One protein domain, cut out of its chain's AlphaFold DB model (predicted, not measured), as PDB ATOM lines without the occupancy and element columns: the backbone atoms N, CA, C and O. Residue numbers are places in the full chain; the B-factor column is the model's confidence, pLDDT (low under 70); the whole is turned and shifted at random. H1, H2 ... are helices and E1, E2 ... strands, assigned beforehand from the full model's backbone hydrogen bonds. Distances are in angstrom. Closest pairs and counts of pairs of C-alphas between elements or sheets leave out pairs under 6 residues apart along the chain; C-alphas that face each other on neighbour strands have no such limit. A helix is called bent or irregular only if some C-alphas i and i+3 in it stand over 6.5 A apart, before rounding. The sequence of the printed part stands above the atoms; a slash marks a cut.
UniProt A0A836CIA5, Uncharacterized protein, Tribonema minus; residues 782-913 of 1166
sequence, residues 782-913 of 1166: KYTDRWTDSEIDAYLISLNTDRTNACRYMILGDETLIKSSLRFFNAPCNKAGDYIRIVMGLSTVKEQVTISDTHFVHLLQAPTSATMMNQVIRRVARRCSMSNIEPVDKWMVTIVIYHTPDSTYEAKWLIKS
ATOM      1  N   LYS A 782      99.692 -11.658 -41.986       57.94
ATOM      2  CA  LYS A 782     101.140 -11.610 -42.276       57.94
ATOM      3  C   LYS A 782     101.515 -11.437 -43.765       57.94
ATOM      4  O   LYS A 782     102.605 -10.943 -44.054       57.94
ATOM      5  N   TYR A 783     100.676 -11.888 -44.699       57.66
ATOM      6  CA  TYR A 783     100.890 -11.775 -46.145       57.66
ATOM      7  C   TYR A 783     100.013 -10.709 -46.829       57.66
ATOM      8  O   TYR A 783     100.353 -10.296 -47.935       57.66
ATOM      9  N   THR A 784      98.944 -10.240 -46.179       59.50
ATOM     10  CA  THR A 784      97.971  -9.263 -46.702       59.50
ATOM     11  C   THR A 784      97.983  -7.909 -45.986       59.50
ATOM     12  O   THR A 784      97.340  -6.991 -46.472       59.50
ATOM     13  N   ASP A 785      98.781  -7.712 -44.925       62.12
ATOM     14  CA  ASP A 785      98.926  -6.456 -44.146       62.12
ATOM     15  C   ASP A 785      99.309  -5.200 -44.978       62.12
ATOM     16  O   ASP A 785      99.418  -4.098 -44.438       62.12
ATOM     17  N   ARG A 786      99.577  -5.353 -46.283       61.09
ATOM     18  CA  ARG A 786      99.886  -4.271 -47.234       61.09
ATOM     19  C   ARG A 786      98.804  -4.026 -48.286       61.09
ATOM     20  O   ARG A 786      98.985  -3.112 -49.081       61.09
ATOM     21  N   TRP A 787      97.764  -4.848 -48.342       67.44
ATOM     22  CA  TRP A 787      96.680  -4.716 -49.309       67.44
ATOM     23  C   TRP A 787      95.495  -4.029 -48.637       67.44
ATOM     24  O   TRP A 787      95.130  -4.356 -47.509       67.44
ATOM     25  N   THR A 788      94.899  -3.071 -49.332       73.06
ATOM     26  CA  THR A 788      93.593  -2.522 -48.977       73.06
ATOM     27  C   THR A 788      92.491  -3.521 -49.329       73.06
ATOM     28  O   THR A 788      92.631  -4.303 -50.271       73.06
ATOM     29  N   ASP A 789      91.358  -3.459 -48.626       65.62
ATOM     30  CA  ASP A 789      90.186  -4.293 -48.941       65.62
ATOM     31  C   ASP A 789      89.719  -4.085 -50.402       65.62
ATOM     32  O   ASP A 789      89.298  -5.023 -51.071       65.62
ATOM     33  N   SER A 790      89.903  -2.875 -50.948       59.78
ATOM     34  CA  SER A 790      89.664  -2.556 -52.363       59.78
ATOM     35  C   SER A 790      90.619  -3.246 -53.346       59.78
ATOM     36  O   SER A 790      90.191  -3.612 -54.436       59.78
ATOM     37  N   GLU A 791      91.896  -3.436 -52.998       63.34
ATOM     38  CA  GLU A 791      92.850  -4.188 -53.834       63.34
ATOM     39  C   GLU A 791      92.606  -5.701 -53.735       63.34
ATOM     40  O   GLU A 791      92.786  -6.421 -54.715       63.34
ATOM     41  N   ILE A 792      92.151  -6.180 -52.574       65.62
ATOM     42  CA  ILE A 792      91.672  -7.554 -52.391       65.62
ATOM     43  C   ILE A 792      90.501  -7.820 -53.351       65.62
ATOM     44  O   ILE A 792      90.597  -8.713 -54.190       65.62
ATOM     45  N   ASP A 793      89.444  -7.007 -53.294       60.56
ATOM     46  CA  ASP A 793      88.220  -7.229 -54.075       60.56
ATOM     47  C   ASP A 793      88.386  -6.985 -55.588       60.56
ATOM     48  O   ASP A 793      87.726  -7.650 -56.391       60.56
ATOM     49  N   ALA A 794      89.259  -6.061 -56.008       62.31
ATOM     50  CA  ALA A 794      89.461  -5.749 -57.428       62.31
ATOM     51  C   ALA A 794      90.203  -6.852 -58.207       62.31
ATOM     52  O   ALA A 794      90.028  -6.967 -59.421       62.31
ATOM     53  N   TYR A 795      91.036  -7.645 -57.527       72.69
ATOM     54  CA  TYR A 795      92.037  -8.491 -58.184       72.69
ATOM     55  C   TYR A 795      92.024  -9.972 -57.763       72.69
ATOM     56  O   TYR A 795      92.561 -10.817 -58.490       72.69
ATOM     57  N   LEU A 796      91.398 -10.325 -56.631       77.00
ATOM     58  CA  LEU A 796      91.169 -11.719 -56.230       77.00
ATOM     59  C   LEU A 796      89.810 -12.222 -56.730       77.00
ATOM     60  O   LEU A 796      88.774 -12.087 -56.079       77.00
ATOM     61  N   ILE A 797      89.820 -12.918 -57.862       81.75
ATOM     62  CA  ILE A 797      88.634 -13.592 -58.389       81.75
ATOM     63  C   ILE A 797      88.439 -14.905 -57.620       81.75
ATOM     64  O   ILE A 797      89.209 -15.854 -57.774       81.75
ATOM     65  N   SER A 798      87.399 -14.978 -56.783       79.75
ATOM     66  CA  SER A 798      87.070 -16.197 -56.033       79.75
ATOM     67  C   SER A 798      86.635 -17.332 -56.971       79.75
ATOM     68  O   SER A 798      85.527 -17.343 -57.507       79.75
ATOM     69  N   LEU A 799      87.482 -18.352 -57.084       75.19
ATOM     70  CA  LEU A 799      87.227 -19.639 -57.729       75.19
ATOM     71  C   LEU A 799      86.411 -20.542 -56.795       75.19
ATOM     72  O   LEU A 799      86.906 -21.557 -56.298       75.19
ATOM     73  N   ASN A 800      85.163 -20.167 -56.511       68.00
ATOM     74  CA  ASN A 800      84.326 -20.977 -55.632       68.00
ATOM     75  C   ASN A 800      83.982 -22.313 -56.321       68.00
ATOM     76  O   ASN A 800      83.382 -22.326 -57.395       68.00
ATOM     77  N   THR A 801      84.405 -23.434 -55.728       53.97
ATOM     78  CA  THR A 801      84.135 -24.789 -56.235       53.97
ATOM     79  C   THR A 801      83.383 -25.578 -55.169       53.97
ATOM     80  O   THR A 801      83.961 -25.876 -54.123       53.97
ATOM     81  N   ASP A 802      82.130 -25.939 -55.462       47.75
ATOM     82  CA  ASP A 802      81.019 -26.250 -54.532       47.75
ATOM     83  C   ASP A 802      81.173 -27.461 -53.574       47.75
ATOM     84  O   ASP A 802      80.178 -28.024 -53.115       47.75
ATOM     85  N   ARG A 803      82.390 -27.945 -53.296       49.28
ATOM     86  CA  ARG A 803      82.638 -29.182 -52.520       49.28
ATOM     87  C   ARG A 803      83.682 -29.077 -51.413       49.28
ATOM     88  O   ARG A 803      83.780 -29.988 -50.597       49.28
ATOM     89  N   THR A 804      84.456 -28.000 -51.365       50.94
ATOM     90  CA  THR A 804      85.468 -27.772 -50.325       50.94
ATOM     91  C   THR A 804      85.335 -26.337 -49.844       50.94
ATOM     92  O   THR A 804      85.556 -25.433 -50.639       50.94
ATOM     93  N   ASN A 805      85.025 -26.118 -48.560       59.34
ATOM     94  CA  ASN A 805      84.797 -24.784 -47.969       59.34
ATOM     95  C   ASN A 805      86.032 -23.847 -47.969       59.34
ATOM     96  O   ASN A 805      85.984 -22.773 -47.376       59.34
ATOM     97  N   ALA A 806      87.135 -24.242 -48.608       63.91
ATOM     98  CA  ALA A 806      88.259 -23.369 -48.903       63.91
ATOM     99  C   ALA A 806      87.921 -22.495 -50.121       63.91
ATOM    100  O   ALA A 806      87.814 -22.993 -51.247       63.91
ATOM    101  N   CYS A 807      87.765 -21.189 -49.897       69.69
ATOM    102  CA  CYS A 807      87.725 -20.209 -50.975       69.69
ATOM    103  C   CYS A 807      89.076 -20.221 -51.700       69.69
ATOM    104  O   CYS A 807      90.079 -19.750 -51.168       69.69
ATOM    105  N   ARG A 808      89.088 -20.770 -52.915       83.31
ATOM    106  CA  ARG A 808      90.218 -20.657 -53.836       83.31
ATOM    107  C   ARG A 808      90.122 -19.331 -54.572       83.31
ATOM    108  O   ARG A 808      89.026 -18.893 -54.907       83.31
ATOM    109  N   TYR A 809      91.259 -18.747 -54.909       89.38
ATOM    110  CA  TYR A 809      91.349 -17.488 -55.635       89.38
ATOM    111  C   TYR A 809      92.209 -17.635 -56.897       89.38
ATOM    112  O   TYR A 809      93.173 -18.409 -56.950       89.38
ATOM    113  N   MET A 810      91.838 -16.869 -57.916       90.38
ATOM    114  CA  MET A 810      92.667 -16.509 -59.057       90.38
ATOM    115  C   MET A 810      93.091 -15.057 -58.879       90.38
ATOM    116  O   MET A 810      92.251 -14.213 -58.581       90.38
ATOM    117  N   ILE A 811      94.369 -14.765 -59.101       87.38
ATOM    118  CA  ILE A 811      94.842 -13.384 -59.177       87.38
ATOM    119  C   ILE A 811      94.935 -12.973 -60.635       87.38
ATOM    120  O   ILE A 811      95.651 -13.606 -61.420       87.38
ATOM    121  N   LEU A 812      94.264 -11.878 -60.956       86.56
ATOM    122  CA  LEU A 812      94.503 -11.068 -62.140       86.56
ATOM    123  C   LEU A 812      95.056  -9.731 -61.640       86.56
ATOM    124  O   LEU A 812      94.473  -9.155 -60.733       86.56
ATOM    125  N   GLY A 813      96.173  -9.238 -62.170       81.19
ATOM    126  CA  GLY A 813      96.743  -7.985 -61.674       81.19
ATOM    127  C   GLY A 813      97.948  -7.494 -62.458       81.19
ATOM    128  O   GLY A 813      98.445  -8.167 -63.363       81.19
ATOM    129  N   ASP A 814      98.415  -6.306 -62.087       82.81
ATOM    130  CA  ASP A 814      99.644  -5.722 -62.613       82.81
ATOM    131  C   ASP A 814     100.908  -6.367 -62.013       82.81
ATOM    132  O   ASP A 814     100.862  -7.292 -61.196       82.81
ATOM    133  N   GLU A 815     102.077  -5.886 -62.435       83.00
ATOM    134  CA  GLU A 815     103.366  -6.405 -61.976       83.00
ATOM    135  C   GLU A 815     103.572  -6.264 -60.458       83.00
ATOM    136  O   GLU A 815     104.118  -7.166 -59.818       83.00
ATOM    137  N   THR A 816     103.127  -5.155 -59.869       85.06
ATOM    138  CA  THR A 816     103.242  -4.851 -58.437       85.06
ATOM    139  C   THR A 816     102.377  -5.778 -57.592       85.06
ATOM    140  O   THR A 816     102.867  -6.381 -56.625       85.06
ATOM    141  N   LEU A 817     101.115  -5.968 -57.982       83.94
ATOM    142  CA  LEU A 817     100.225  -6.895 -57.304       83.94
ATOM    143  C   LEU A 817     100.711  -8.332 -57.482       83.94
ATOM    144  O   LEU A 817     100.815  -9.052 -56.488       83.94
ATOM    145  N   ILE A 818     101.090  -8.743 -58.697       87.19
ATOM    146  CA  ILE A 818     101.632 -10.082 -58.947       87.19
ATOM    147  C   ILE A 818     102.883 -10.318 -58.085       87.19
ATOM    148  O   ILE A 818     102.958 -11.335 -57.401       87.19
ATOM    149  N   LYS A 819     103.832  -9.374 -58.012       88.69
ATOM    150  CA  LYS A 819     105.045  -9.497 -57.174       88.69
ATOM    151  C   LYS A 819     104.746  -9.650 -55.680       88.69
ATOM    152  O   LYS A 819     105.428 -10.430 -55.010       88.69
ATOM    153  N   SER A 820     103.764  -8.927 -55.140       89.25
ATOM    154  CA  SER A 820     103.364  -9.094 -53.733       89.25
ATOM    155  C   SER A 820     102.629 -10.421 -53.512       89.25
ATOM    156  O   SER A 820     102.987 -11.184 -52.613       89.25
ATOM    157  N   SER A 821     101.708 -10.755 -54.414       91.12
ATOM    158  CA  SER A 821     100.916 -11.982 -54.420       91.12
ATOM    159  C   SER A 821     101.743 -13.257 -54.517       91.12
ATOM    160  O   SER A 821     101.464 -14.236 -53.829       91.12
ATOM    161  N   LEU A 822     102.783 -13.259 -55.355       92.44
ATOM    162  CA  LEU A 822     103.651 -14.414 -55.584       92.44
ATOM    163  C   LEU A 822     104.327 -14.897 -54.301       92.44
ATOM    164  O   LEU A 822     104.610 -16.083 -54.166       92.44
ATOM    165  N   ARG A 823     104.544 -14.008 -53.321       93.56
ATOM    166  CA  ARG A 823     105.062 -14.388 -51.998       93.56
ATOM    167  C   ARG A 823     104.088 -15.273 -51.224       93.56
ATOM    168  O   ARG A 823     104.537 -16.119 -50.457       93.56
ATOM    169  N   PHE A 824     102.786 -15.063 -51.410       94.44
ATOM    170  CA  PHE A 824     101.739 -15.885 -50.812       94.44
ATOM    171  C   PHE A 824     101.407 -17.108 -51.676       94.44
ATOM    172  O   PHE A 824     101.234 -18.196 -51.138       94.44
ATOM    173  N   PHE A 825     101.424 -16.973 -53.007       95.44
ATOM    174  CA  PHE A 825     101.286 -18.108 -53.923       95.44
ATOM    175  C   PHE A 825     102.372 -19.172 -53.684       95.44
ATOM    176  O   PHE A 825     102.048 -20.345 -53.522       95.44
ATOM    177  N   ASN A 826     103.636 -18.746 -53.551       95.81
ATOM    178  CA  ASN A 826     104.787 -19.597 -53.223       95.81
ATOM    179  C   ASN A 826     104.888 -19.952 -51.719       95.81
ATOM    180  O   ASN A 826     105.909 -20.493 -51.285       95.81
ATOM    181  N   ALA A 827     103.912 -19.588 -50.876       95.62
ATOM    182  CA  ALA A 827     103.995 -19.879 -49.446       95.62
ATOM    183  C   ALA A 827     103.822 -21.390 -49.189       95.62
ATOM    184  O   ALA A 827     102.987 -22.023 -49.834       95.62
ATOM    185  N   PRO A 828     104.509 -21.984 -48.191       94.38
ATOM    186  CA  PRO A 828     104.374 -23.413 -47.886       94.38
ATOM    187  C   PRO A 828     102.948 -23.882 -47.557       94.38
ATOM    188  O   PRO A 828     102.650 -25.061 -47.709       94.38
ATOM    189  N   CYS A 829     102.061 -22.977 -47.129       94.81
ATOM    190  CA  CYS A 829     100.642 -23.261 -46.904       94.81
ATOM    191  C   CYS A 829      99.795 -23.276 -48.190       94.81
ATOM    192  O   CYS A 829      98.643 -23.682 -48.133       94.81
ATOM    193  N   ASN A 830     100.337 -22.840 -49.331       95.06
ATOM    194  CA  ASN A 830      99.638 -22.780 -50.615       95.06
ATOM    195  C   ASN A 830     100.188 -23.769 -51.666       95.06
ATOM    196  O   ASN A 830      99.771 -23.722 -52.818       95.06
ATOM    197  N   LYS A 831     101.067 -24.710 -51.290       93.62
ATOM    198  CA  LYS A 831     101.656 -25.709 -52.214       93.62
ATOM    199  C   LYS A 831     100.622 -26.479 -53.050       93.62
ATOM    200  O   LYS A 831     100.886 -26.809 -54.197       93.62
ATOM    201  N   ALA A 832      99.449 -26.767 -52.483       91.00
ATOM    202  CA  ALA A 832      98.360 -27.472 -53.167       91.00
ATOM    203  C   ALA A 832      97.401 -26.543 -53.950       91.00
ATOM    204  O   ALA A 832      96.433 -27.011 -54.552       91.00
ATOM    205  N   GLY A 833      97.636 -25.225 -53.939       93.94
ATOM    206  CA  GLY A 833      96.727 -24.225 -54.504       93.94
ATOM    207  C   GLY A 833      95.407 -24.084 -53.735       93.94
ATOM    208  O   GLY A 833      94.379 -23.760 -54.335       93.94
ATOM    209  N   ASP A 834      95.412 -24.369 -52.428       93.94
ATOM    210  CA  ASP A 834      94.214 -24.327 -51.578       93.94
ATOM    211  C   ASP A 834      93.679 -22.909 -51.359       93.94
ATOM    212  O   ASP A 834      92.465 -22.727 -51.282       93.94
ATOM    213  N   TYR A 835      94.567 -21.910 -51.320       93.31
ATOM    214  CA  TYR A 835      94.196 -20.499 -51.220       93.31
ATOM    215  C   TYR A 835      94.242 -19.844 -52.596       93.31
ATOM    216  O   TYR A 835      93.237 -19.350 -53.085       93.31
ATOM    217  N   ILE A 836      95.392 -19.868 -53.267       94.81
ATOM    218  CA  ILE A 836      95.575 -19.268 -54.589       94.81
ATOM    219  C   ILE A 836      95.996 -20.354 -55.562       94.81
ATOM    220  O   ILE A 836      97.091 -20.904 -55.464       94.81
ATOM    221  N   ARG A 837      95.115 -20.646 -56.520       94.50
ATOM    222  CA  ARG A 837      95.308 -21.736 -57.481       94.50
ATOM    223  C   ARG A 837      95.841 -21.263 -58.829       94.50
ATOM    224  O   ARG A 837      96.475 -22.040 -59.533       94.50
ATOM    225  N   ILE A 838      95.555 -20.016 -59.205       94.56
ATOM    226  CA  ILE A 838      95.902 -19.457 -60.515       94.56
ATOM    227  C   ILE A 838      96.487 -18.057 -60.317       94.56
ATOM    228  O   ILE A 838      95.851 -17.196 -59.714       94.56
ATOM    229  N   VAL A 839      97.677 -17.818 -60.868       93.50
ATOM    230  CA  VAL A 839      98.254 -16.476 -61.031       93.50
ATOM    231  C   VAL A 839      98.277 -16.174 -62.522       93.50
ATOM    232  O   VAL A 839      99.037 -16.787 -63.271       93.50
ATOM    233  N   MET A 840      97.427 -15.252 -62.971       92.25
ATOM    234  CA  MET A 840      97.349 -14.886 -64.380       92.25
ATOM    235  C   MET A 840      98.349 -13.775 -64.699       92.25
ATOM    236  O   MET A 840      98.048 -12.587 -64.619       92.25
ATOM    237  N   GLY A 841      99.556 -14.180 -65.095       83.62
ATOM    238  CA  GLY A 841     100.581 -13.256 -65.562       83.62
ATOM    239  C   GLY A 841     100.210 -12.547 -66.868       83.62
ATOM    240  O   GLY A 841      99.670 -13.153 -67.800       83.62
ATOM    241  N   LEU A 842     100.546 -11.261 -66.947       76.75
ATOM    242  CA  LEU A 842     100.759 -10.554 -68.209       76.75
ATOM    243  C   LEU A 842     102.235 -10.668 -68.634       76.75
ATOM    244  O   LEU A 842     103.062 -11.300 -67.971       76.75
ATOM    245  N   SER A 843     102.578 -10.027 -69.750       69.56
ATOM    246  CA  SER A 843     103.944  -9.907 -70.276       69.56
ATOM    247  C   SER A 843     104.963  -9.320 -69.281       69.56
ATOM    248  O   SER A 843     106.161  -9.491 -69.483       69.56
ATOM    249  N   THR A 844     104.522  -8.687 -68.195       66.25
ATOM    250  CA  THR A 844     105.349  -8.151 -67.099       66.25
ATOM    251  C   THR A 844     105.975  -9.230 -66.204       66.25
ATOM    252  O   THR A 844     107.013  -9.003 -65.596       66.25
ATOM    253  N   VAL A 845     105.437 -10.458 -66.178       67.06
ATOM    254  CA  VAL A 845     105.995 -11.576 -65.375       67.06
ATOM    255  C   VAL A 845     107.311 -12.133 -65.965       67.06
ATOM    256  O   VAL A 845     107.961 -13.001 -65.376       67.06
ATOM    257  N   LYS A 846     107.754 -11.612 -67.121       65.31
ATOM    258  CA  LYS A 846     108.994 -12.019 -67.806       65.31
ATOM    259  C   LYS A 846     110.236 -11.901 -66.920       65.31
ATOM    260  O   LYS A 846     111.069 -12.810 -66.930       65.31
ATOM    261  N   GLU A 847     110.371 -10.859 -66.105       71.00
ATOM    262  CA  GLU A 847     111.612 -10.608 -65.362       71.00
ATOM    263  C   GLU A 847     111.535 -10.956 -63.869       71.00
ATOM    264  O   GLU A 847     110.609 -10.604 -63.147       71.00
ATOM    265  N   GLN A 848     112.561 -11.691 -63.420       76.12
ATOM    266  CA  GLN A 848     112.921 -11.974 -62.020       76.12
ATOM    267  C   GLN A 848     111.892 -12.695 -61.125       76.12
ATOM    268  O   GLN A 848     112.219 -13.067 -59.997       76.12
ATOM    269  N   VAL A 849     110.688 -12.996 -61.610       87.81
ATOM    270  CA  VAL A 849     109.713 -13.802 -60.863       87.81
ATOM    271  C   VAL A 849     110.163 -15.265 -60.755       87.81
ATOM    272  O   VAL A 849     110.334 -15.955 -61.762       87.81
ATOM    273  N   THR A 850     110.302 -15.748 -59.516       91.94
ATOM    274  CA  THR A 850     110.292 -17.180 -59.183       91.94
ATOM    275  C   THR A 850     108.856 -17.604 -58.902       91.94
ATOM    276  O   THR A 850     108.199 -17.012 -58.046       91.94
ATOM    277  N   ILE A 851     108.399 -18.643 -59.597       94.31
ATOM    278  CA  ILE A 851     107.138 -19.330 -59.324       94.31
ATOM    279  C   ILE A 851     107.508 -20.728 -58.826       94.31
ATOM    280  O   ILE A 851     108.269 -21.424 -59.501       94.31
ATOM    281  N   SER A 852     107.023 -21.094 -57.646       95.81
ATOM    282  CA  SER A 852     107.259 -22.394 -57.017       95.81
ATOM    283  C   SER A 852     106.019 -23.282 -57.126       95.81
ATOM    284  O   SER A 852     104.925 -22.797 -57.409       95.81
ATOM    285  N   ASP A 853     106.202 -24.583 -56.903       95.56
ATOM    286  CA  ASP A 853     105.142 -25.568 -56.659       95.56
ATOM    287  C   ASP A 853     104.025 -25.588 -57.725       95.56
ATOM    288  O   ASP A 853     102.852 -25.835 -57.453       95.56
ATOM    289  N   THR A 854     104.398 -25.300 -58.974       95.69
ATOM    290  CA  THR A 854     103.460 -25.079 -60.081       95.69
ATOM    291  C   THR A 854     103.478 -26.243 -61.057       95.69
ATOM    292  O   THR A 854     104.398 -26.396 -61.856       95.69
ATOM    293  N   HIS A 855     102.407 -27.032 -61.030       95.25
ATOM    294  CA  HIS A 855     102.226 -28.189 -61.908       95.25
ATOM    295  C   HIS A 855     101.765 -27.848 -63.332       95.25
ATOM    296  O   HIS A 855     101.937 -28.670 -64.225       95.25
ATOM    297  N   PHE A 856     101.171 -26.672 -63.564       95.94
ATOM    298  CA  PHE A 856     100.569 -26.321 -64.855       95.94
ATOM    299  C   PHE A 856     100.964 -24.916 -65.309       95.94
ATOM    300  O   PHE A 856     100.823 -23.950 -64.559       95.94
ATOM    301  N   VAL A 857     101.407 -24.792 -66.561       95.12
ATOM    302  CA  VAL A 857     101.704 -23.511 -67.220       95.12
ATOM    303  C   VAL A 857     100.825 -23.385 -68.459       95.12
ATOM    304  O   VAL A 857     101.032 -24.084 -69.447       95.12
ATOM    305  N   HIS A 858      99.841 -22.486 -68.410       94.25
ATOM    306  CA  HIS A 858      98.893 -22.254 -69.501       94.25
ATOM    307  C   HIS A 858      99.328 -21.047 -70.344       94.25
ATOM    308  O   HIS A 858      99.230 -19.900 -69.906       94.25
ATOM    309  N   LEU A 859      99.791 -21.297 -71.569       92.00
ATOM    310  CA  LEU A 859     100.134 -20.266 -72.548       92.00
ATOM    311  C   LEU A 859      98.909 -19.983 -73.428       92.00
ATOM    312  O   LEU A 859      98.719 -20.596 -74.475       92.00
ATOM    313  N   LEU A 860      98.055 -19.069 -72.951       90.69
ATOM    314  CA  LEU A 860      96.823 -18.640 -73.637       90.69
ATOM    315  C   LEU A 860      97.096 -17.849 -74.925       90.69
ATOM    316  O   LEU A 860      96.274 -17.842 -75.834       90.69
ATOM    317  N   GLN A 861      98.242 -17.171 -74.985       85.56
ATOM    318  CA  GLN A 861      98.728 -16.452 -76.154       85.56
ATOM    319  C   GLN A 861     100.098 -17.017 -76.527       85.56
ATOM    320  O   GLN A 861     100.915 -17.311 -75.649       85.56
ATOM    321  N   ALA A 862     100.363 -17.105 -77.831       79.75
ATOM    322  CA  ALA A 862     101.699 -17.315 -78.366       79.75
ATOM    323  C   ALA A 862     102.704 -16.337 -77.714       79.75
ATOM    324  O   ALA A 862     102.528 -15.119 -77.831       79.75
ATOM    325  N   PRO A 863     103.750 -16.819 -77.018       80.00
ATOM    326  CA  PRO A 863     104.752 -15.939 -76.435       80.00
ATOM    327  C   PRO A 863     105.496 -15.196 -77.547       80.00
ATOM    328  O   PRO A 863     105.880 -15.787 -78.553       80.00
ATOM    329  N   THR A 864     105.753 -13.901 -77.344       80.75
ATOM    330  CA  THR A 864     106.362 -13.023 -78.363       80.75
ATOM    331  C   THR A 864     107.781 -13.433 -78.774       80.75
ATOM    332  O   THR A 864     108.321 -12.889 -79.732       80.75
ATOM    333  N   SER A 865     108.423 -14.343 -78.036       81.75
ATOM    334  CA  SER A 865     109.701 -14.950 -78.405       81.75
ATOM    335  C   SER A 865     109.885 -16.324 -77.755       81.75
ATOM    336  O   SER A 865     109.408 -16.577 -76.643       81.75
ATOM    337  N   ALA A 866     110.664 -17.191 -78.409       81.44
ATOM    338  CA  ALA A 866     111.107 -18.464 -77.837       81.44
ATOM    339  C   ALA A 866     111.858 -18.260 -76.507       81.44
ATOM    340  O   ALA A 866     111.657 -19.011 -75.556       81.44
ATOM    341  N   THR A 867     112.654 -17.190 -76.396       84.88
ATOM    342  CA  THR A 867     113.358 -16.806 -75.161       84.88
ATOM    343  C   THR A 867     112.397 -16.557 -74.002       84.88
ATOM    344  O   THR A 867     112.629 -17.074 -72.912       84.88
ATOM    345  N   MET A 868     111.298 -15.824 -74.222       82.25
ATOM    346  CA  MET A 868     110.270 -15.604 -73.197       82.25
ATOM    347  C   MET A 868     109.645 -16.929 -72.747       82.25
ATOM    348  O   MET A 868     109.530 -17.177 -71.548       82.25
ATOM    349  N   MET A 869     109.275 -17.786 -73.703       87.19
ATOM    350  CA  MET A 869     108.697 -19.099 -73.414       87.19
ATOM    351  C   MET A 869     109.651 -19.947 -72.566       87.19
ATOM    352  O   MET A 869     109.286 -20.429 -71.494       87.19
ATOM    353  N   ASN A 870     110.907 -20.044 -73.003       88.31
ATOM    354  CA  ASN A 870     111.958 -20.800 -72.336       88.31
ATOM    355  C   ASN A 870     112.295 -20.235 -70.950       88.31
ATOM    356  O   ASN A 870     112.584 -21.014 -70.047       88.31
ATOM    357  N   GLN A 871     112.236 -18.917 -70.738       88.50
ATOM    358  CA  GLN A 871     112.429 -18.323 -69.412       88.50
ATOM    359  C   GLN A 871     111.313 -18.718 -68.438       88.50
ATOM    360  O   GLN A 871     111.621 -19.135 -67.322       88.50
ATOM    361  N   VAL A 872     110.042 -18.634 -68.848       87.94
ATOM    362  CA  VAL A 872     108.908 -19.049 -68.002       87.94
ATOM    363  C   VAL A 872     108.996 -20.548 -67.707       87.94
ATOM    364  O   VAL A 872     109.024 -20.937 -66.540       87.94
ATOM    365  N   ILE A 873     109.144 -21.380 -68.744       91.50
ATOM    366  CA  ILE A 873     109.261 -22.839 -68.609       91.50
ATOM    367  C   ILE A 873     110.423 -23.216 -67.684       91.50
ATOM    368  O   ILE A 873     110.208 -23.920 -66.701       91.50
ATOM    369  N   ARG A 874     111.643 -22.715 -67.927       92.81
ATOM    370  CA  ARG A 874     112.825 -23.061 -67.113       92.81
ATOM    371  C   ARG A 874     112.708 -22.583 -65.664       92.81
ATOM    372  O   ARG A 874     113.236 -23.244 -64.775       92.81
ATOM    373  N   ARG A 875     112.036 -21.455 -65.394       91.50
ATOM    374  CA  ARG A 875     111.824 -20.984 -64.013       91.50
ATOM    375  C   ARG A 875     110.788 -21.803 -63.253       91.50
ATOM    376  O   ARG A 875     110.925 -21.893 -62.036       91.50
ATOM    377  N   VAL A 876     109.810 -22.404 -63.927       93.94
ATOM    378  CA  VAL A 876     108.827 -23.293 -63.289       93.94
ATOM    379  C   VAL A 876     109.373 -24.723 -63.166       93.94
ATOM    380  O   VAL A 876     109.355 -25.291 -62.082       93.94
ATOM    381  N   ALA A 877     109.951 -25.276 -64.236       94.44
ATOM    382  CA  ALA A 877     110.400 -26.672 -64.315       94.44
ATOM    383  C   ALA A 877     111.736 -26.985 -63.610       94.44
ATOM    384  O   ALA A 877     112.136 -28.145 -63.526       94.44
ATOM    385  N   ARG A 878     112.467 -25.985 -63.101       94.12
ATOM    386  CA  ARG A 878     113.723 -26.228 -62.369       94.12
ATOM    387  C   ARG A 878     113.470 -26.901 -61.013       94.12
ATOM    388  O   ARG A 878     112.584 -26.500 -60.260       94.12
ATOM    389  N   ARG A 879     114.362 -27.824 -60.636       93.25
ATOM    390  CA  ARG A 879     114.359 -28.557 -59.354       93.25
ATOM    391  C   ARG A 879     114.077 -27.691 -58.119       93.25
ATOM    392  O   ARG A 879     113.303 -28.093 -57.260       93.25
ATOM    393  N   CYS A 880     114.682 -26.507 -58.006       94.00
ATOM    394  CA  CYS A 880     114.474 -25.654 -56.831       94.00
ATOM    395  C   CYS A 880     113.066 -25.033 -56.755       94.00
ATOM    396  O   CYS A 880     112.608 -24.759 -55.649       94.00
ATOM    397  N   SER A 881     112.354 -24.880 -57.875       95.50
ATOM    398  CA  SER A 881     110.959 -24.416 -57.881       95.50
ATOM    399  C   SER A 881     109.974 -25.503 -57.446       95.50
ATOM    400  O   SER A 881     108.961 -25.170 -56.848       95.50
ATOM    401  N   MET A 882     110.291 -26.784 -57.670       94.94
ATOM    402  CA  MET A 882     109.471 -27.928 -57.228       94.94
ATOM    403  C   MET A 882     109.931 -28.517 -55.882       94.94
ATOM    404  O   MET A 882     109.330 -29.463 -55.389       94.94
ATOM    405  N   SER A 883     110.980 -27.958 -55.262       94.19
ATOM    406  CA  SER A 883     111.648 -28.493 -54.055       94.19
ATOM    407  C   SER A 883     110.754 -28.684 -52.823       94.19
ATOM    408  O   SER A 883     111.163 -29.309 -51.849       94.19
ATOM    409  N   ASN A 884     109.551 -28.125 -52.865       92.62
ATOM    410  CA  ASN A 884     108.555 -28.120 -51.814       92.62
ATOM    411  C   ASN A 884     107.464 -29.192 -52.026       92.62
ATOM    412  O   ASN A 884     106.729 -29.473 -51.076       92.62
ATOM    413  N   ILE A 885     107.334 -29.756 -53.230       89.69
ATOM    414  CA  ILE A 885     106.424 -30.860 -53.553       89.69
ATOM    415  C   ILE A 885     107.095 -32.177 -53.163       89.69
ATOM    416  O   ILE A 885     108.228 -32.438 -53.563       89.69
ATOM    417  N   GLU A 886     106.376 -33.035 -52.440       89.38
ATOM    418  CA  GLU A 886     106.806 -34.407 -52.166       89.38
ATOM    419  C   GLU A 886     105.744 -35.433 -52.622       89.38
ATOM    420  O   GLU A 886     104.534 -35.198 -52.483       89.38
ATOM    421  N   PRO A 887     106.166 -36.594 -53.160       89.50
ATOM    422  CA  PRO A 887     107.545 -36.984 -53.454       89.50
ATOM    423  C   PRO A 887     108.063 -36.382 -54.783       89.50
ATOM    424  O   PRO A 887     107.368 -35.635 -55.472       89.50
ATOM    425  N   VAL A 888     109.330 -36.671 -55.107       86.19
ATOM    426  CA  VAL A 888     110.061 -36.139 -56.280       86.19
ATOM    427  C   VAL A 888     109.473 -36.611 -57.619       86.19
ATOM    428  O   VAL A 888     109.580 -35.914 -58.624       86.19
ATOM    429  N   ASP A 889     108.795 -37.758 -57.631       87.31
ATOM    430  CA  ASP A 889     108.018 -38.282 -58.765       87.31
ATOM    431  C   ASP A 889     106.930 -37.305 -59.251       87.31
ATOM    432  O   ASP A 889     106.579 -37.291 -60.428       87.31
ATOM    433  N   LYS A 890     106.437 -36.431 -58.365       85.81
ATOM    434  CA  LYS A 890     105.444 -35.395 -58.682       85.81
ATOM    435  C   LYS A 890     106.049 -34.086 -59.187       85.81
ATOM    436  O   LYS A 890     105.305 -33.126 -59.393       85.81
ATOM    437  N   TRP A 891     107.359 -34.003 -59.435       90.88
ATOM    438  CA  TRP A 891     108.015 -32.812 -60.004       90.88
ATOM    439  C   TRP A 891     107.767 -32.650 -61.515       90.88
ATOM    440  O   TRP A 891     108.657 -32.293 -62.286       90.88
ATOM    441  N   MET A 892     106.531 -32.900 -61.942       92.75
ATOM    442  CA  MET A 892     106.072 -32.750 -63.314       92.75
ATOM    443  C   MET A 892     105.415 -31.380 -63.499       92.75
ATOM    444  O   MET A 892     104.563 -30.973 -62.703       92.75
ATOM    445  N   VAL A 893     105.806 -30.695 -64.575       95.38
ATOM    446  CA  VAL A 893     105.221 -29.425 -65.021       95.38
ATOM    447  C   VAL A 893     104.615 -29.634 -66.403       95.38
ATOM    448  O   VAL A 893     105.332 -29.808 -67.387       95.38
ATOM    449  N   THR A 894     103.291 -29.608 -66.488       95.44
ATOM    450  CA  THR A 894     102.549 -29.700 -67.745       95.44
ATOM    451  C   THR A 894     102.419 -28.314 -68.371       95.44
ATOM    452  O   THR A 894     101.835 -27.399 -67.788       95.44
ATOM    453  N   ILE A 895     102.945 -28.150 -69.583       94.06
ATOM    454  CA  ILE A 895     102.839 -26.907 -70.353       94.06
ATOM    455  C   ILE A 895     101.715 -27.081 -71.371       94.06
ATOM    456  O   ILE A 895     101.778 -27.965 -72.219       94.06
ATOM    457  N   VAL A 896     100.685 -26.241 -71.284       94.00
ATOM    458  CA  VAL A 896      99.522 -26.272 -72.176       94.00
ATOM    459  C   VAL A 896      99.549 -25.022 -73.043       94.00
ATOM    460  O   VAL A 896      99.387 -23.912 -72.534       94.00
ATOM    461  N   ILE A 897      99.760 -25.194 -74.347       89.31
ATOM    462  CA  ILE A 897      99.749 -24.102 -75.325       89.31
ATOM    463  C   ILE A 897      98.408 -24.123 -76.052       89.31
ATOM    464  O   ILE A 897      98.016 -25.147 -76.611       89.31
ATOM    465  N   TYR A 898      97.695 -23.001 -76.022       88.12
ATOM    466  CA  TYR A 898      96.391 -22.878 -76.664       88.12
ATOM    467  C   TYR A 898      96.565 -22.309 -78.071       88.12
ATOM    468  O   TYR A 898      97.180 -21.260 -78.264       88.12
ATOM    469  N   HIS A 899      96.000 -23.004 -79.056       84.19
ATOM    470  CA  HIS A 899      95.975 -22.583 -80.453       84.19
ATOM    471  C   HIS A 899      94.528 -22.578 -80.941       84.19
ATOM    472  O   HIS A 899      93.806 -23.557 -80.746       84.19
ATOM    473  N   THR A 900      94.099 -21.492 -81.582       82.06
ATOM    474  CA  THR A 900      92.804 -21.456 -82.266       82.06
ATOM    475  C   THR A 900      92.913 -22.215 -83.598       82.06
ATOM    476  O   THR A 900      93.905 -22.059 -84.315       82.06
ATOM    477  N   PRO A 901      91.931 -23.061 -83.962       77.50
ATOM    478  CA  PRO A 901      92.011 -23.867 -85.183       77.50
ATOM    479  C   PRO A 901      92.045 -23.006 -86.458       77.50
ATOM    480  O   PRO A 901      92.734 -23.350 -87.418       77.50
ATOM    481  N   ASP A 902      91.397 -21.843 -86.443       71.62
ATOM    482  CA  ASP A 902      91.388 -20.914 -87.580       71.62
ATOM    483  C   ASP A 902      92.735 -20.191 -87.761       71.62
ATOM    484  O   ASP A 902      93.071 -19.758 -88.859       71.62
ATOM    485  N   SER A 903      93.573 -20.142 -86.715       58.75
ATOM    486  CA  SER A 903      94.963 -19.686 -86.812       58.75
ATOM    487  C   SER A 903      95.926 -20.831 -87.153       58.75
ATOM    488  O   SER A 903      97.110 -20.739 -86.841       58.75
ATOM    489  N   THR A 904      95.473 -21.934 -87.763       54.56
ATOM    490  CA  THR A 904      96.328 -23.106 -88.061       54.56
ATOM    491  C   THR A 904      97.550 -22.769 -88.912       54.56
ATOM    492  O   THR A 904      98.585 -23.418 -88.740       54.56
ATOM    493  N   TYR A 905      97.475 -21.747 -89.774       58.50
ATOM    494  CA  TYR A 905      98.652 -21.217 -90.466       58.50
ATOM    495  C   TYR A 905      99.638 -20.585 -89.477       58.50
ATOM    496  O   TYR A 905     100.790 -21.000 -89.443       58.50
ATOM    497  N   GLU A 906      99.197 -19.661 -88.615       60.34
ATOM    498  CA  GLU A 906     100.067 -19.021 -87.617       60.34
ATOM    499  C   GLU A 906     100.566 -19.987 -86.536       60.34
ATOM    500  O   GLU A 906     101.698 -19.851 -86.097       60.34
ATOM    501  N   ALA A 907      99.787 -20.992 -86.128       62.25
ATOM    502  CA  ALA A 907     100.209 -21.984 -85.140       62.25
ATOM    503  C   ALA A 907     101.284 -22.920 -85.714       62.25
ATOM    504  O   ALA A 907     102.339 -23.091 -85.105       62.25
ATOM    505  N   LYS A 908     101.067 -23.469 -86.921       67.06
ATOM    506  CA  LYS A 908     102.092 -24.267 -87.613       67.06
ATOM    507  C   LYS A 908     103.300 -23.421 -87.988       67.06
ATOM    508  O   LYS A 908     104.418 -23.898 -87.841       67.06
ATOM    509  N   TRP A 909     103.100 -22.181 -88.436       67.62
ATOM    510  CA  TRP A 909     104.187 -21.256 -88.742       67.62
ATOM    511  C   TRP A 909     104.959 -20.872 -87.485       67.62
ATOM    512  O   TRP A 909     106.174 -20.892 -87.531       67.62
ATOM    513  N   LEU A 910     104.320 -20.604 -86.347       67.94
ATOM    514  CA  LEU A 910     105.018 -20.279 -85.105       67.94
ATOM    515  C   LEU A 910     105.799 -21.485 -84.586       67.94
ATOM    516  O   LEU A 910     106.973 -21.337 -84.275       67.94
ATOM    517  N   ILE A 911     105.196 -22.677 -84.544       69.56
ATOM    518  CA  ILE A 911     105.890 -23.903 -84.126       69.56
ATOM    519  C   ILE A 911     107.063 -24.195 -85.075       69.56
ATOM    520  O   ILE A 911     108.173 -24.419 -84.602       69.56
ATOM    521  N   LYS A 912     106.857 -24.111 -86.399       74.12
ATOM    522  CA  LYS A 912     107.899 -24.344 -87.415       74.12
ATOM    523  C   LYS A 912     108.984 -23.264 -87.408       74.12
ATOM    524  O   LYS A 912     110.153 -23.590 -87.560       74.12
ATOM    525  N   SER A 913     108.631 -21.996 -87.210       68.81
ATOM    526  CA  SER A 913     109.576 -20.882 -87.087       68.81
ATOM    527  C   SER A 913     110.335 -20.942 -85.770       68.81
ATOM    528  O   SER A 913     111.512 -20.623 -85.751       68.81
TER     529      SER A 913
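This is residues 782 to 913 of the 1166 residues of an uncharacterized protein of Tribonema minus (UniProt A0A836CIA5). Two small sheets stand one after the other in a split wall, E1 E2 E3 and then E4 E5, with a gap between E3 and E4; H2 covers one face of the first sheet, H4 packs on the second from the same side, and the short H3 joins these two helices. H1 sits at the end of the wall by E1, and H6 is set off beyond E5 as a separate end piece, touching no helix. The printed part has 132 residues, with six named helices and five named strands in the order H1 E1 E2 H2 E3 H3 E4 H4 H5 E5 H6, and the class is mixed, helices and strands. The first sheet has the order E1, E2, E3 and is mixed; the second, E4 and E5, is parallel. The whole is compact, with a radius of gyration of the C-alphas of 16.1 A and spans of 47 by 36 by 33 A.

In the larger sheet, E1 is residues 796 to 799, E2 is residues 808 to 812 and measures 13.4 A, and E3 is residues 836 to 840 and measures 10.9 A. H2, residues 815 to 825, is 14.4 A long. In the smaller sheet, E4 is residues 856 to 859 and E5 residues 894 to 897, each 9.8 A long. H4, residues 866 to 877, measures 15.8 A. H3, residues 843 to 846, is neither bent nor irregular, but only just: C-alphas 843 and 846 are 6.0 A apart. H5 is residues 879 to 882. H1, residues 789 to 795, begins at C-alpha 789 (90.186, -4.293, -48.941). H6, residues 901 to 913, is 17.9 A long and ends at C-alpha 913 (109.576, -20.882, -87.087); it is irregular, with C-alphas 902 and 905 at 7.8 A.

E1 and E2 form a hairpin, antiparallel at 138 degrees, with N 799 and O 808 within hydrogen-bond range at 2.7 A. E2 and E3 are parallel at 17 degrees, with N 811 and O 838 at 2.9 A. H2 is on this sheet at a height of 9.3 A, over E2 and E3, and runs along the strands, at 16 degrees to E2 on the local plane; E2, H2 and E3 make a strand-helix-strand unit, two parallel neighbour strands with a helix between, and its crossover is right-handed. This sheet with H2 on one face makes two layers. H1 only grazes the sheet, with residues 792 to 795. E3 and E4 are near each other, with 5 pairs of C-alphas within 10 A. E4 and E5 are parallel at 14 degrees, with N 859 and O 896 at 2.8 A; with H4 and H5 between them they make a second such unit, also right-handed. The closest C-alphas of E4 and H4, those of Val 857 and Ile 873, are 7.7 A apart. H3 only just touches H2, with 3 pairs of C-alphas within 8 A, the closest Glu 815 and Thr 844 at 5.8 A. H3 also only just touches H4, through residues 868 to 872 of H4 alone, with 3 such pairs, the closest Lys 846 and Met 868 at 6.6 A. H4 and H5 are close but not clearly touching, with Arg 875 and Ser 881 closest at 7.1 A between C-alphas. H6 is apart from H4, H5 and E4, among others. In H4 every O i to N i+4 pair is within hydrogen-bond range, against 2 of 3 in H1, 5 of 7 in H2 and 7 of 9 in H6; H3 and H5 are too short for such a pair.

The two C-alphas farthest apart, those of Lys 782 and Tyr 905, are 49.2 A apart. The printed part has no cut, and the link from H5 to E5, 11 residues, is long. The mean pLDDT of the printed part is 81.7; it is under 70 at residues 782 to 787, 789 to 794, 800 to 807, 843 to 846, 903 to 911 and 913.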